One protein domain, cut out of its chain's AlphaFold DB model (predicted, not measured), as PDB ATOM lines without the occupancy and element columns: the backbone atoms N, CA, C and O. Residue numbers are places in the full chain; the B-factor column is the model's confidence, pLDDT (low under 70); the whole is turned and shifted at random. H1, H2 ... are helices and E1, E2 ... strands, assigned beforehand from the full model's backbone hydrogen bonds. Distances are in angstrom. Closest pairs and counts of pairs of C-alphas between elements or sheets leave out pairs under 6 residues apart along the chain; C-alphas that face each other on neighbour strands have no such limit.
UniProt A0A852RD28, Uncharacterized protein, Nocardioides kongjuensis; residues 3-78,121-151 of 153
ATOM      1  N   ALA A   3     140.361 -25.303 168.738       98.75
ATOM      2  CA  ALA A   3     139.546 -24.864 169.867       98.75
ATOM      3  C   ALA A   3     138.674 -26.015 170.379       98.75
ATOM      4  O   ALA A   3     138.101 -26.752 169.581       98.75
ATOM      5  N   LEU A   4     138.554 -26.137 171.698       98.81
ATOM      6  CA  LEU A   4     137.607 -27.005 172.393       98.81
ATOM      7  C   LEU A   4     136.486 -26.143 172.984       98.81
ATOM      8  O   LEU A   4     136.772 -25.153 173.657       98.81
ATOM      9  N   VAL A   5     135.230 -26.530 172.755       98.81
ATOM     10  CA  VAL A   5     134.031 -25.909 173.350       98.81
ATOM     11  C   VAL A   5     133.037 -26.985 173.810       98.81
ATOM     12  O   VAL A   5     133.028 -28.081 173.245       98.81
ATOM     13  N   PRO A   6     132.145 -26.713 174.782       98.00
ATOM     14  CA  PRO A   6     131.145 -27.691 175.198       98.00
ATOM     15  C   PRO A   6     129.963 -27.763 174.224       98.00
ATOM     16  O   PRO A   6     129.505 -26.749 173.695       98.00
ATOM     17  N   GLY A   7     129.378 -28.953 174.071       96.06
ATOM     18  CA  GLY A   7     128.194 -29.209 173.235       96.06
ATOM     19  C   GLY A   7     126.853 -28.852 173.890       96.06
ATOM     20  O   GLY A   7     125.828 -29.471 173.591       96.06
ATOM     21  N   VAL A   8     126.834 -27.891 174.824       94.12
ATOM     22  CA  VAL A   8     125.658 -27.611 175.663       94.12
ATOM     23  C   VAL A   8     124.573 -26.829 174.897       94.12
ATOM     24  O   VAL A   8     124.848 -25.749 174.370       94.12
ATOM     25  N   PRO A   9     123.299 -27.284 174.888       92.75
ATOM     26  CA  PRO A   9     122.218 -26.617 174.156       92.75
ATOM     27  C   PRO A   9     121.979 -25.151 174.526       92.75
ATOM     28  O   PRO A   9     121.488 -24.399 173.690       92.75
ATOM     29  N   ALA A  10     122.346 -24.727 175.741       92.31
ATOM     30  CA  ALA A  10     122.256 -23.334 176.179       92.31
ATOM     31  C   ALA A  10     123.061 -22.370 175.282       92.31
ATOM     32  O   ALA A  10     122.741 -21.185 175.211       92.31
ATOM     33  N   LEU A  11     124.062 -22.869 174.545       94.94
ATOM     34  CA  LEU A  11     124.823 -22.093 173.562       94.94
ATOM     35  C   LEU A  11     124.060 -21.834 172.253       94.94
ATOM     36  O   LEU A  11     124.479 -20.992 171.462       94.94
ATOM     37  N   LEU A  12     122.919 -22.488 172.024       93.94
ATOM     38  CA  LEU A  12     122.131 -22.279 170.812       93.94
ATOM     39  C   LEU A  12     121.344 -20.958 170.861       93.94
ATOM     40  O   LEU A  12     120.869 -20.564 171.930       93.94
ATOM     41  N   PRO A  13     121.099 -20.311 169.703       86.31
ATOM     42  CA  PRO A  13     120.337 -19.062 169.628       86.31
ATOM     43  C   PRO A  13     118.918 -19.166 170.198       86.31
ATOM     44  O   PRO A  13     118.380 -18.184 170.695       86.31
ATOM     45  N   SER A  14     118.308 -20.355 170.166       85.25
ATOM     46  CA  SER A  14     116.971 -20.598 170.724       85.25
ATOM     47  C   SER A  14     116.889 -20.433 172.244       85.25
ATOM     48  O   SER A  14     115.785 -20.312 172.769       85.25
ATOM     49  N   TYR A  15     118.030 -20.406 172.938       79.25
ATOM     50  CA  TYR A  15     118.127 -20.166 174.378       79.25
ATOM     51  C   TYR A  15     118.644 -18.761 174.713       79.25
ATOM     52  O   TYR A  15     118.817 -18.444 175.888       79.25
ATOM     53  N   ALA A  16     118.858 -17.902 173.708       67.94
ATOM     54  CA  ALA A  16     119.166 -16.495 173.928       67.94
ATOM     55  C   ALA A  16     117.913 -15.788 174.476       67.94
ATOM     56  O   ALA A  16     116.984 -15.453 173.739       67.94
ATOM     57  N   SER A  17     117.866 -15.623 175.797       71.88
ATOM     58  CA  SER A  17     116.806 -14.918 176.520       71.88
ATOM     59  C   SER A  17     117.286 -13.522 176.953       71.88
ATOM     60  O   SER A  17     118.441 -13.167 176.722       71.88
ATOM     61  N   LEU A  18     116.414 -12.707 177.565       71.38
ATOM     62  CA  LEU A  18     116.811 -11.414 178.156       71.38
ATOM     63  C   LEU A  18     117.907 -11.574 179.225       71.38
ATOM     64  O   LEU A  18     118.723 -10.673 179.400       71.38
ATOM     65  N   GLU A  19     117.920 -12.717 179.913       82.94
ATOM     66  CA  GLU A  19     118.980 -13.140 180.824       82.94
ATOM     67  C   GLU A  19     119.637 -14.399 180.244       82.94
ATOM     68  O   GLU A  19     118.973 -15.416 180.025       82.94
ATOM     69  N   ASP A  20     120.926 -14.316 179.921       84.88
ATOM     70  CA  ASP A  20     121.683 -15.434 179.365       84.88
ATOM     71  C   ASP A  20     122.364 -16.216 180.500       84.88
ATOM     72  O   ASP A  20     123.343 -15.729 181.072       84.88
ATOM     73  N   PRO A  21     121.888 -17.431 180.831       85.56
ATOM     74  CA  PRO A  21     122.410 -18.214 181.951       85.56
ATOM     75  C   PRO A  21     123.854 -18.693 181.733       85.56
ATOM     76  O   PRO A  21     124.481 -19.217 182.653       85.56
ATOM     77  N   VAL A  22     124.384 -18.562 180.516       92.62
ATOM     78  CA  VAL A  22     125.735 -18.990 180.140       92.62
ATOM     79  C   VAL A  22     126.505 -17.862 179.453       92.62
ATOM     80  O   VAL A  22     127.342 -18.141 178.602       92.62
ATOM     81  N   ALA A  23     126.238 -16.596 179.799       93.88
ATOM     82  CA  ALA A  23     126.831 -15.431 179.131       93.88
ATOM     83  C   ALA A  23     128.368 -15.494 179.038       93.88
ATOM     84  O   ALA A  23     128.920 -15.348 177.947       93.88
ATOM     85  N   ASP A  24     129.047 -15.776 180.154       96.25
ATOM     86  CA  ASP A  24     130.513 -15.849 180.199       96.25
ATOM     87  C   ASP A  24     131.048 -17.027 179.373       96.25
ATOM     88  O   ASP A  24     131.978 -16.868 178.581       96.25
ATOM     89  N   LEU A  25     130.402 -18.194 179.477       97.62
ATOM     90  CA  LEU A  25     130.733 -19.363 178.661       97.62
ATOM     91  C   LEU A  25     130.531 -19.075 177.168       97.62
ATOM     92  O   LEU A  25     131.380 -19.414 176.350       97.62
ATOM     93  N   ARG A  26     129.424 -18.426 176.794       97.19
ATOM     94  CA  ARG A  26     129.126 -18.066 175.405       97.19
ATOM     95  C   ARG A  26     130.156 -17.087 174.866       97.19
ATOM     96  O   ARG A  26     130.623 -17.277 173.749       97.19
ATOM     97  N   ALA A  27     130.516 -16.066 175.641       97.62
ATOM     98  CA  ALA A  27     131.544 -15.107 175.257       97.62
ATOM     99  C   ALA A  27     132.893 -15.802 175.020       97.62
ATOM    100  O   ALA A  27     133.521 -15.557 173.989       97.62
ATOM    101  N   ALA A  28     133.290 -16.720 175.908       98.62
ATOM    102  CA  ALA A  28     134.498 -17.525 175.739       98.62
ATOM    103  C   ALA A  28     134.433 -18.390 174.468       98.62
ATOM    104  O   ALA A  28     135.348 -18.335 173.646       98.62
ATOM    105  N   CYS A  29     133.333 -19.123 174.249       98.75
ATOM    106  CA  CYS A  29     133.137 -19.935 173.043       98.75
ATOM    107  C   CYS A  29     133.236 -19.097 171.763       98.75
ATOM    108  O   CYS A  29     133.922 -19.489 170.824       98.75
ATOM    109  N   LEU A  30     132.571 -17.939 171.711       98.56
ATOM    110  CA  LEU A  30     132.602 -17.061 170.540       98.56
ATOM    111  C   LEU A  30     134.014 -16.527 170.275       98.56
ATOM    112  O   LEU A  30     134.443 -16.502 169.126       98.56
ATOM    113  N   ALA A  31     134.753 -16.145 171.318       98.69
ATOM    114  CA  ALA A  31     136.137 -15.701 171.172       98.69
ATOM    115  C   ALA A  31     137.048 -16.825 170.645       98.69
ATOM    116  O   ALA A  31     137.783 -16.612 169.680       98.69
ATOM    117  N   ALA A  32     136.945 -18.029 171.216       98.69
ATOM    118  CA  ALA A  32     137.728 -19.191 170.798       98.69
ATOM    119  C   ALA A  32     137.427 -19.604 169.348       98.69
ATOM    120  O   ALA A  32     138.344 -19.850 168.568       98.69
ATOM    121  N   VAL A  33     136.149 -19.625 168.953       98.69
ATOM    122  CA  VAL A  33     135.746 -19.979 167.582       98.69
ATOM    123  C   VAL A  33     136.146 -18.891 166.583       98.69
ATOM    124  O   VAL A  33     136.601 -19.219 165.491       98.69
ATOM    125  N   ALA A  34     136.059 -17.608 166.946       98.50
ATOM    126  CA  ALA A  34     136.521 -16.517 166.083       98.50
ATOM    127  C   ALA A  34     138.029 -16.607 165.780       98.50
ATOM    128  O   ALA A  34     138.453 -16.298 164.663       98.50
ATOM    129  N   ALA A  35     138.837 -17.069 166.739       97.94
ATOM    130  CA  ALA A  35     140.278 -17.240 166.566       97.94
ATOM    131  C   ALA A  35     140.648 -18.325 165.532       97.94
ATOM    132  O   ALA A  35     141.718 -18.257 164.927       97.94
ATOM    133  N   LEU A  36     139.749 -19.278 165.249       98.19
ATOM    134  CA  LEU A  36     139.955 -20.319 164.232       98.19
ATOM    135  C   LEU A  36     139.948 -19.786 162.792       98.19
ATOM    136  O   LEU A  36     140.369 -20.495 161.874       98.19
ATOM    137  N   GLY A  37     139.471 -18.558 162.571       97.19
ATOM    138  CA  GLY A  37     139.321 -17.967 161.247       97.19
ATOM    139  C   GLY A  37     138.031 -18.387 160.524       97.19
ATOM    140  O   GLY A  37     137.155 -19.025 161.104       97.19
ATOM    141  N   PRO A  38     137.876 -18.000 159.245       97.31
ATOM    142  CA  PRO A  38     136.585 -18.048 158.561       97.31
ATOM    143  C   PRO A  38     136.151 -19.450 158.125       97.31
ATOM    144  O   PRO A  38     134.972 -19.633 157.853       97.31
ATOM    145  N   ARG A  39     137.063 -20.426 158.018       98.38
ATOM    146  CA  ARG A  39     136.770 -21.776 157.510       98.38
ATOM    147  C   ARG A  39     137.041 -22.792 158.603       98.38
ATOM    148  O   ARG A  39     138.191 -23.127 158.859       98.38
ATOM    149  N   VAL A  40     135.999 -23.282 159.255       98.69
ATOM    150  CA  VAL A  40     136.137 -24.130 160.440       98.69
ATOM    151  C   VAL A  40     135.778 -25.563 160.100       98.69
ATOM    152  O   VAL A  40     134.679 -25.846 159.627       98.69
ATOM    153  N   ARG A  41     136.684 -26.498 160.378       98.56
ATOM    154  CA  ARG A  41     136.334 -27.917 160.390       98.56
ATOM    155  C   ARG A  41     135.810 -28.285 161.771       98.56
ATOM    156  O   ARG A  41     136.451 -27.977 162.769       98.56
ATOM    157  N   VAL A  42     134.660 -28.948 161.823       98.56
ATOM    158  CA  VAL A  42     134.016 -29.362 163.078       98.56
ATOM    159  C   VAL A  42     134.270 -30.844 163.339       98.56
ATOM    160  O   VAL A  42     134.139 -31.673 162.439       98.56
ATOM    161  N   VAL A  43     134.612 -31.171 164.584       98.31
ATOM    162  CA  VAL A  43     134.687 -32.533 165.119       98.31
ATOM    163  C   VAL A  43     133.802 -32.574 166.360       98.31
ATOM    164  O   VAL A  43     134.142 -32.006 167.394       98.31
ATOM    165  N   ALA A  44     132.637 -33.199 166.238       97.94
ATOM    166  CA  ALA A  44     131.639 -33.273 167.296       97.94
ATOM    167  C   ALA A  44     130.994 -34.659 167.321       97.94
ATOM    168  O   ALA A  44     130.933 -35.338 166.292       97.94
ATOM    169  N   SER A  45     130.489 -35.054 168.488       93.94
ATOM    170  CA  SER A  45     129.706 -36.271 168.657       93.94
ATOM    171  C   SER A  45     128.213 -35.920 168.725       93.94
ATOM    172  O   SER A  45     127.782 -34.978 169.398       93.94
ATOM    173  N   GLY A  46     127.400 -36.673 167.984       92.25
ATOM    174  CA  GLY A  46     125.946 -36.554 168.000       92.25
ATOM    175  C   GLY A  46     125.364 -35.218 167.503       92.25
ATOM    176  O   GLY A  46     126.010 -34.180 167.385       92.25
ATOM    177  N   SER A  47     124.051 -35.234 167.264       90.25
ATOM    178  CA  SER A  47     123.346 -34.089 166.662       90.25
ATOM    179  C   SER A  47     123.333 -32.810 167.513       90.25
ATOM    180  O   SER A  47     123.131 -31.718 166.983       90.25
ATOM    181  N   SER A  48     123.504 -32.913 168.837       90.50
ATOM    182  CA  SER A  48     123.520 -31.732 169.714       90.50
ATOM    183  C   SER A  48     124.834 -30.965 169.591       90.50
ATOM    184  O   SER A  48     124.796 -29.749 169.409       90.50
ATOM    185  N   GLY A  49     125.972 -31.666 169.652       95.94
ATOM    186  CA  GLY A  49     127.293 -31.054 169.533       95.94
ATOM    187  C   GLY A  49     127.498 -30.409 168.164       95.94
ATOM    188  O   GLY A  49     127.902 -29.250 168.095       95.94
ATOM    189  N   GLU A  50     127.105 -31.105 167.091       97.25
ATOM    190  CA  GLU A  50     127.134 -30.587 165.713       97.25
ATOM    191  C   GLU A  50     126.379 -29.257 165.591       97.25
ATOM    192  O   GLU A  50     126.937 -28.250 165.156       97.25
ATOM    193  N   ARG A  51     125.132 -29.211 166.074       97.81
ATOM    194  CA  ARG A  51     124.313 -27.990 166.052       97.81
ATOM    195  C   ARG A  51     124.928 -26.838 166.841       97.81
ATOM    196  O   ARG A  51     124.770 -25.686 166.448       97.81
ATOM    197  N   VAL A  52     125.547 -27.124 167.987       98.12
ATOM    198  CA  VAL A  52     126.199 -26.094 168.808       98.12
ATOM    199  C   VAL A  52     127.418 -25.536 168.080       98.12
ATOM    200  O   VAL A  52     127.539 -24.318 167.972       98.12
ATOM    201  N   ALA A  53     128.268 -26.399 167.523       98.50
ATOM    202  CA  ALA A  53     129.422 -25.976 166.736       98.50
ATOM    203  C   ALA A  53     129.013 -25.126 165.528       98.50
ATOM    204  O   ALA A  53     129.524 -24.021 165.361       98.50
ATOM    205  N   GLU A  54     128.052 -25.592 164.727       98.31
ATOM    206  CA  GLU A  54     127.533 -24.848 163.574       98.31
ATOM    207  C   GLU A  54     126.991 -23.473 163.977       98.31
ATOM    208  O   GLU A  54     127.282 -22.471 163.321       98.31
ATOM    209  N   ALA A  55     126.236 -23.402 165.077       98.25
ATOM    210  CA  ALA A  55     125.693 -22.144 165.572       98.25
ATOM    211  C   ALA A  55     126.790 -21.165 166.017       98.25
ATOM    212  O   ALA A  55     126.691 -19.975 165.722       98.25
ATOM    213  N   LEU A  56     127.833 -21.647 166.702       98.56
ATOM    214  CA  LEU A  56     128.962 -20.815 167.123       98.56
ATOM    215  C   LEU A  56     129.768 -20.309 165.921       98.56
ATOM    216  O   LEU A  56     130.079 -19.120 165.859       98.56
ATOM    217  N   VAL A  57     130.054 -21.181 164.947       98.75
ATOM    218  CA  VAL A  57     130.759 -20.816 163.706       98.75
ATOM    219  C   VAL A  57     129.972 -19.758 162.934       98.75
ATOM    220  O   VAL A  57     130.527 -18.723 162.565       98.75
ATOM    221  N   ALA A  58     128.663 -19.953 162.763       98.38
ATOM    222  CA  ALA A  58     127.804 -18.975 162.102       98.38
ATOM    223  C   ALA A  58     127.739 -17.639 162.866       98.38
ATOM    224  O   ALA A  58     127.738 -16.575 162.246       98.38
ATOM    225  N   ALA A  59     127.713 -17.670 164.203       97.88
ATOM    226  CA  ALA A  59     127.630 -16.469 165.035       97.88
ATOM    227  C   ALA A  59     128.863 -15.560 164.916       97.88
ATOM    228  O   ALA A  59     128.732 -14.343 165.042       97.88
ATOM    229  N   VAL A  60     130.040 -16.128 164.636       98.31
ATOM    230  CA  VAL A  60     131.271 -15.362 164.379       98.31
ATOM    231  C   VAL A  60     131.482 -15.039 162.892       98.31
ATOM    232  O   VAL A  60     132.497 -14.452 162.529       98.31
ATOM    233  N   GLY A  61     130.528 -15.397 162.024       98.31
ATOM    234  CA  GLY A  61     130.596 -15.162 160.580       98.31
ATOM    235  C   GLY A  61     131.493 -16.137 159.811       98.31
ATOM    236  O   GLY A  61     131.903 -15.818 158.695       98.31
ATOM    237  N   GLY A  62     131.815 -17.294 160.394       98.19
ATOM    238  CA  GLY A  62     132.549 -18.369 159.727       98.19
ATOM    239  C   GLY A  62     131.643 -19.334 158.955       98.19
ATOM    240  O   GLY A  62     130.414 -19.293 159.053       98.19
ATOM    241  N   GLU A  63     132.266 -20.240 158.209       98.31
ATOM    242  CA  GLU A  63     131.631 -21.352 157.503       98.31
ATOM    243  C   GLU A  63     132.203 -22.695 157.967       98.31
ATOM    244  O   GLU A  63     133.413 -22.839 158.161       98.31
ATOM    245  N   VAL A  64     131.329 -23.693 158.133       98.56
ATOM    246  CA  VAL A  64     131.757 -25.071 158.392       98.56
ATOM    247  C   VAL A  64     132.174 -25.720 157.077       98.56
ATOM    248  O   VAL A  64     131.420 -25.699 156.103       98.56
ATOM    249  N   VAL A  65     133.369 -26.306 157.048       98.44
ATOM    250  CA  VAL A  65     133.953 -26.914 155.845       98.44
ATOM    251  C   VAL A  65     134.404 -28.347 156.109       98.44
ATOM    252  O   VAL A  65     134.800 -28.699 157.219       98.44
ATOM    253  N   ALA A  66     134.357 -29.181 155.068       96.00
ATOM    254  CA  ALA A  66     134.889 -30.544 155.125       96.00
ATOM    255  C   ALA A  66     136.418 -30.583 154.936       96.00
ATOM    256  O   ALA A  66     137.081 -31.461 155.485       96.00
ATOM    257  N   ASP A  67     136.959 -29.634 154.167       94.56
ATOM    258  CA  ASP A  67     138.382 -29.491 153.867       94.56
ATOM    259  C   ASP A  67     138.786 -28.022 153.630       94.56
ATOM    260  O   ASP A  67     137.953 -27.128 153.405       94.56
ATOM    261  N   GLY A  68     140.097 -27.770 153.704       95.88
ATOM    262  CA  GLY A  68     140.670 -26.439 153.503       95.88
ATOM    263  C   GLY A  68     140.315 -25.479 154.637       95.88
ATOM    264  O   GLY A  68     140.015 -24.309 154.386       95.88
ATOM    265  N   GLU A  69     140.270 -25.994 155.862       97.62
ATOM    266  CA  GLU A  69     139.998 -25.252 157.083       97.62
ATOM    267  C   GLU A  69     141.160 -24.334 157.489       97.62
ATOM    268  O   GLU A  69     142.333 -24.641 157.284       97.62
ATOM    269  N   SER A  70     140.833 -23.201 158.107       97.31
ATOM    270  CA  SER A  70     141.774 -22.348 158.834       97.31
ATOM    271  C   SER A  70     141.978 -22.811 160.284       97.31
ATOM    272  O   SER A  70     143.018 -22.530 160.886       97.31
ATOM    273  N   GLY A  71     141.020 -23.558 160.839       97.81
ATOM    274  CA  GLY A  71     141.096 -24.094 162.192       97.81
ATOM    275  C   GLY A  71     140.117 -25.235 162.453       97.81
ATOM    276  O   GLY A  71     139.152 -25.442 161.713       97.81
ATOM    277  N   LEU A  72     140.392 -25.977 163.523       98.44
ATOM    278  CA  LEU A  72     139.609 -27.127 163.966       98.44
ATOM    279  C   LEU A  72     138.813 -26.762 165.222       98.44
ATOM    280  O   LEU A  72     139.396 -26.345 166.220       98.44
ATOM    281  N   LEU A  73     137.498 -26.954 165.184       98.75
ATOM    282  CA  LEU A  73     136.618 -26.847 166.342       98.75
ATOM    283  C   LEU A  73     136.247 -28.246 166.824       98.75
ATOM    284  O   LEU A  73     135.563 -28.984 166.116       98.75
ATOM    285  N   VAL A  74     136.676 -28.590 168.031       98.75
ATOM    286  CA  VAL A  74     136.307 -29.826 168.713       98.75
ATOM    287  C   VAL A  74     135.219 -29.532 169.737       98.75
ATOM    288  O   VAL A  74     135.300 -28.559 170.487       98.75
ATOM    289  N   VAL A  75     134.194 -30.379 169.768       98.75
ATOM    290  CA  VAL A  75     133.119 -30.310 170.756       98.75
ATOM    291  C   VAL A  75     133.276 -31.441 171.759       98.75
ATOM    292  O   VAL A  75     133.410 -32.598 171.367       98.75
ATOM    293  N   GLY A  76     133.246 -31.098 173.043       98.25
ATOM    294  CA  GLY A  76     133.234 -32.070 174.129       98.25
ATOM    295  C   GLY A  76     133.181 -31.407 175.502       98.25
ATOM    296  O   GLY A  76     133.445 -30.213 175.654       98.25
ATOM    297  N   ASN A  77     132.809 -32.177 176.519       96.75
ATOM    298  CA  ASN A  77     132.717 -31.715 177.901       96.75
ATOM    299  C   ASN A  77     133.036 -32.839 178.889       96.75
ATOM    300  O   ASN A  77     132.933 -34.023 178.570       96.75
ATOM    301  N   GLY A  78     133.379 -32.454 180.117       97.75
ATOM    302  CA  GLY A  78     133.563 -33.396 181.215       97.75
ATOM    303  C   GLY A  78     132.229 -33.934 181.737       97.75
ATOM    304  O   GLY A  78     131.193 -33.862 181.074       97.75
ATOM    305  N   ASP A 121     133.954 -38.287 173.287       97.25
ATOM    306  CA  ASP A 121     134.203 -39.085 172.076       97.25
ATOM    307  C   ASP A 121     135.191 -38.417 171.108       97.25
ATOM    308  O   ASP A 121     135.950 -39.092 170.413       97.25
ATOM    309  N   CYS A 122     135.200 -37.083 171.079       97.81
ATOM    310  CA  CYS A 122     136.043 -36.288 170.191       97.81
ATOM    311  C   CYS A 122     137.320 -35.742 170.848       97.81
ATOM    312  O   CYS A 122     138.083 -35.048 170.181       97.81
ATOM    313  N   LEU A 123     137.556 -36.030 172.132       97.88
ATOM    314  CA  LEU A 123     138.701 -35.503 172.881       97.88
ATOM    315  C   LEU A 123     140.032 -36.256 172.663       97.88
ATOM    316  O   LEU A 123     141.067 -35.588 172.691       97.88
ATOM    317  N   PRO A 124     140.067 -37.593 172.455       97.19
ATOM    318  CA  PRO A 124     141.325 -38.319 172.285       97.19
ATOM    319  C   PRO A 124     142.215 -37.743 171.182       97.19
ATOM    320  O   PRO A 124     141.747 -37.430 170.085       97.19
ATOM    321  N   GLY A 125     143.517 -37.635 171.463       94.94
ATOM    322  CA  GLY A 125     144.504 -37.042 170.557       94.94
ATOM    323  C   GLY A 125     144.610 -35.512 170.591       94.94
ATOM    324  O   GLY A 125     145.504 -34.970 169.937       94.94
ATOM    325  N   LEU A 126     143.761 -34.804 171.344       97.00
ATOM    326  CA  LEU A 126     144.008 -33.397 171.666       97.00
ATOM    327  C   LEU A 126     145.213 -33.255 172.615       97.00
ATOM    328  O   LEU A 126     145.391 -34.104 173.494       97.00
ATOM    329  N   PRO A 127     146.013 -32.173 172.504       96.31
ATOM    330  CA  PRO A 127     147.016 -31.859 173.516       96.31
ATOM    331  C   PRO A 127     146.361 -31.605 174.880       96.31
ATOM    332  O   PRO A 127     145.162 -31.336 174.982       96.31
ATOM    333  N   SER A 128     147.155 -31.678 175.946       95.31
ATOM    334  CA  SER A 128     146.628 -31.516 177.303       95.31
ATOM    335  C   SER A 128     146.087 -30.099 177.539       95.31
ATOM    336  O   SER A 128     146.546 -29.128 176.929       95.31
ATOM    337  N   LEU A 129     145.149 -29.944 178.483       95.94
ATOM    338  CA  LEU A 129     144.657 -28.616 178.879       95.94
ATOM    339  C   LEU A 129     145.747 -27.745 179.526       95.94
ATOM    340  O   LEU A 129     145.642 -26.524 179.493       95.94
ATOM    341  N   ALA A 130     146.814 -28.345 180.062       94.62
ATOM    342  CA  ALA A 130     147.970 -27.613 180.583       94.62
ATOM    343  C   ALA A 130     148.789 -26.901 179.486       94.62
ATOM    344  O   ALA A 130     149.537 -25.973 179.786       94.62
ATOM    345  N   GLU A 131     148.653 -27.337 178.232       95.44
ATOM    346  CA  GLU A 131     149.295 -26.738 177.055       95.44
ATOM    347  C   GLU A 131     148.360 -25.772 176.312       95.44
ATOM    348  O   GLU A 131     148.761 -25.174 175.315       95.44
ATOM    349  N   ALA A 132     147.117 -25.631 176.780       97.44
ATOM    350  CA  ALA A 132     146.103 -24.788 176.170       97.44
ATOM    351  C   ALA A 132     146.056 -23.397 176.808       97.44
ATOM    352  O   ALA A 132     146.342 -23.219 177.994       97.44
ATOM    353  N   GLU A 133     145.560 -22.420 176.057       98.12
ATOM    354  CA  GLU A 133     144.963 -21.229 176.655       98.12
ATOM    355  C   GLU A 133     143.521 -21.557 177.063       98.12
ATOM    356  O   GLU A 133     142.637 -21.677 176.216       98.12
ATOM    357  N   VAL A 134     143.284 -21.734 178.366       98.31
ATOM    358  CA  VAL A 134     141.959 -22.043 178.922       98.31
ATOM    359  C   VAL A 134     141.273 -20.753 179.364       98.31
ATOM    360  O   VAL A 134     141.713 -20.094 180.306       98.31
ATOM    361  N   THR A 135     140.178 -20.400 178.695       98.50
ATOM    362  CA  THR A 135     139.397 -19.175 178.962       98.50
ATOM    363  C   THR A 135     138.121 -19.442 179.754       98.50
ATOM    364  O   THR A 135     137.548 -18.515 180.325       98.50
ATOM    365  N   TYR A 136     137.695 -20.705 179.832       98.56
ATOM    366  CA  TYR A 136     136.602 -21.146 180.689       98.56
ATOM    367  C   TYR A 136     136.898 -22.543 181.238       98.56
ATOM    368  O   TYR A 136     137.216 -23.451 180.472       98.56
ATOM    369  N   ASP A 137     136.761 -22.720 182.551       97.81
ATOM    370  CA  ASP A 137     136.846 -24.009 183.242       97.81
ATOM    371  C   ASP A 137     135.963 -23.954 184.495       97.81
ATOM    372  O   ASP A 137     136.391 -23.478 185.545       97.81
ATOM    373  N   ASP A 138     134.707 -24.386 184.371       97.31
ATOM    374  CA  ASP A 138     133.764 -24.395 185.494       97.31
ATOM    375  C   ASP A 138     132.612 -25.388 185.265       97.31
ATOM    376  O   ASP A 138     132.355 -25.832 184.142       97.31
ATOM    377  N   ALA A 139     131.885 -25.707 186.338       96.69
ATOM    378  CA  ALA A 139     130.721 -26.582 186.342       96.69
ATOM    379  C   ALA A 139     129.468 -25.933 186.971       96.69
ATOM    380  O   ALA A 139     128.880 -26.506 187.897       96.69
ATOM    381  N   PRO A 140     128.991 -24.776 186.465       94.69
ATOM    382  CA  PRO A 140     127.930 -23.989 187.112       94.69
ATOM    383  C   PRO A 140     126.592 -24.739 187.234       94.69
ATOM    384  O   PRO A 140     125.811 -24.491 188.151       94.69
ATOM    385  N   TYR A 141     126.343 -25.699 186.340       94.62
ATOM    386  CA  TYR A 141     125.144 -26.548 186.327       94.62
ATOM    387  C   TYR A 141     125.435 -27.991 186.747       94.62
ATOM    388  O   TYR A 141     124.661 -28.901 186.459       94.62
ATOM    389  N   GLY A 142     126.577 -28.221 187.393       96.88
ATOM    390  CA  GLY A 142     127.068 -29.560 187.691       96.88
ATOM    391  C   GLY A 142     127.545 -30.337 186.458       96.88
ATOM    392  O   GLY A 142     127.700 -31.555 186.543       96.88
ATOM    393  N   VAL A 143     127.774 -29.639 185.340       97.62
ATOM    394  CA  VAL A 143     128.393 -30.173 184.125       97.62
ATOM    395  C   VAL A 143     129.697 -29.444 183.876       97.62
ATOM    396  O   VAL A 143     129.682 -28.222 183.782       97.62
ATOM    397  N   GLN A 144     130.799 -30.177 183.780       98.12
ATOM    398  CA  GLN A 144     132.116 -29.596 183.571       98.12
ATOM    399  C   GLN A 144     132.277 -29.096 182.134       98.12
ATOM    400  O   GLN A 144     132.318 -29.885 181.190       98.12
ATOM    401  N   TYR A 145     132.420 -27.784 181.976       98.19
ATOM    402  CA  TYR A 145     132.652 -27.134 180.691       98.19
ATOM    403  C   TYR A 145     134.081 -26.616 180.591       98.19
ATOM    404  O   TYR A 145     134.620 -26.091 181.566       98.19
ATOM    405  N   TRP A 146     134.656 -26.727 179.396       98.38
ATOM    406  CA  TRP A 146     135.941 -26.130 179.051       98.38
ATOM    407  C   TRP A 146     135.815 -25.313 177.776       98.38
ATOM    408  O   TRP A 146     135.176 -25.752 176.822       98.38
ATOM    409  N   VAL A 147     136.467 -24.155 177.758       98.81
ATOM    410  CA  VAL A 147     136.800 -23.446 176.524       98.81
ATOM    411  C   VAL A 147     138.303 -23.263 176.493       98.81
ATOM    412  O   VAL A 147     138.869 -22.613 177.376       98.81
ATOM    413  N   ALA A 148     138.942 -23.869 175.500       98.62
ATOM    414  CA  ALA A 148     140.392 -23.921 175.408       98.62
ATOM    415  C   ALA A 148     140.861 -23.804 173.958       98.62
ATOM    416  O   ALA A 148     140.195 -24.309 173.053       98.62
ATOM    417  N   THR A 149     142.008 -23.165 173.737       98.62
ATOM    418  CA  THR A 149     142.632 -23.047 172.412       98.62
ATOM    419  C   THR A 149     144.086 -23.492 172.426       98.62
ATOM    420  O   THR A 149     144.814 -23.239 173.385       98.62
ATOM    421  N   TRP A 150     144.521 -24.113 171.327       98.31
ATOM    422  CA  TRP A 150     145.913 -24.484 171.079       98.31
ATOM    423  C   TRP A 150     146.395 -23.897 169.757       98.31
ATOM    424  O   TRP A 150     145.791 -24.106 168.691       98.31
ATOM    425  N   ASP A 151     147.543 -23.233 169.817       93.12
ATOM    426  CA  ASP A 151     148.319 -22.884 168.638       93.12
ATOM    427  C   ASP A 151     149.022 -24.141 168.122       93.12
ATOM    428  O   ASP A 151     149.989 -24.629 168.703       93.12
TER     429      ASP A 151
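This is residues 3 to 78 and 121 to 151 of the 153 residues of an uncharacterized protein of Nocardioides kongjuensis (UniProt A0A852RD28). One twisted sheet of five strands has two helices packed over one face, H1 over E1 and E5 and H2 over E3. Of the long loop before H1, residues 14 to 19 stick out. The printed part has 107 residues, under half in named elements, with two helices and five strands in the order E1 H1 E2 H2 E3 E4 E5; the class is mixed, helices and strands. The mixed sheet runs E2 E3 E1 E5 E4; the whole is compact, radius of gyration of the C-alphas 12.7 A, spanning 37 by 29 by 23 A.

E1, residues 3 to 5, begins at C-alpha (139.546, -24.864, 169.867). H1, residues 23 to 35, is 18.5 A long. E2 is residues 39 to 43, H2 46 to 59, 20.4 A, and E3 71 to 75. E4 is residues 133 to 138 and E5 145 to 150, 16.6 A, ending at C-alpha (145.913, -24.484, 171.079).

E1 is parallel to E3, N 5 to O 74 3.0 A, and antiparallel to E5, N 4 to O 148 2.8 A. E2 and E3 are parallel, N 43 to O 73 2.8 A. E4 and E5 form a hairpin, N 147 to O 136 2.9 A. In two layers, helices on one face of a sheet, H1 is on the sheet at a height of 8.5 A, along the strands, and H2 at 8.4 A, slantwise to them. H1 and H2 touch about perpendicular, 75 degrees, closest at C-alphas of Leu 30 and Leu 56, 6.2 A. In both helices every O i to N i+4 pair is within hydrogen-bond range. E2, H2, E3 is a strand-helix-strand unit, two parallel neighbours joined through a helix, with a left-handed crossover; E1, H1, E2 is a split one, E3 between its strands, right-handed.

The C-alphas farthest apart, Leu 18 and Gly 125, are 38.5 A apart. Residues 79 to 120 are not printed; C-alphas 78 and 121 are 10.8 A apart across this cut. The links E1 to H1 and H2 to E3 are long. Residue 16 alone has pLDDT under 70.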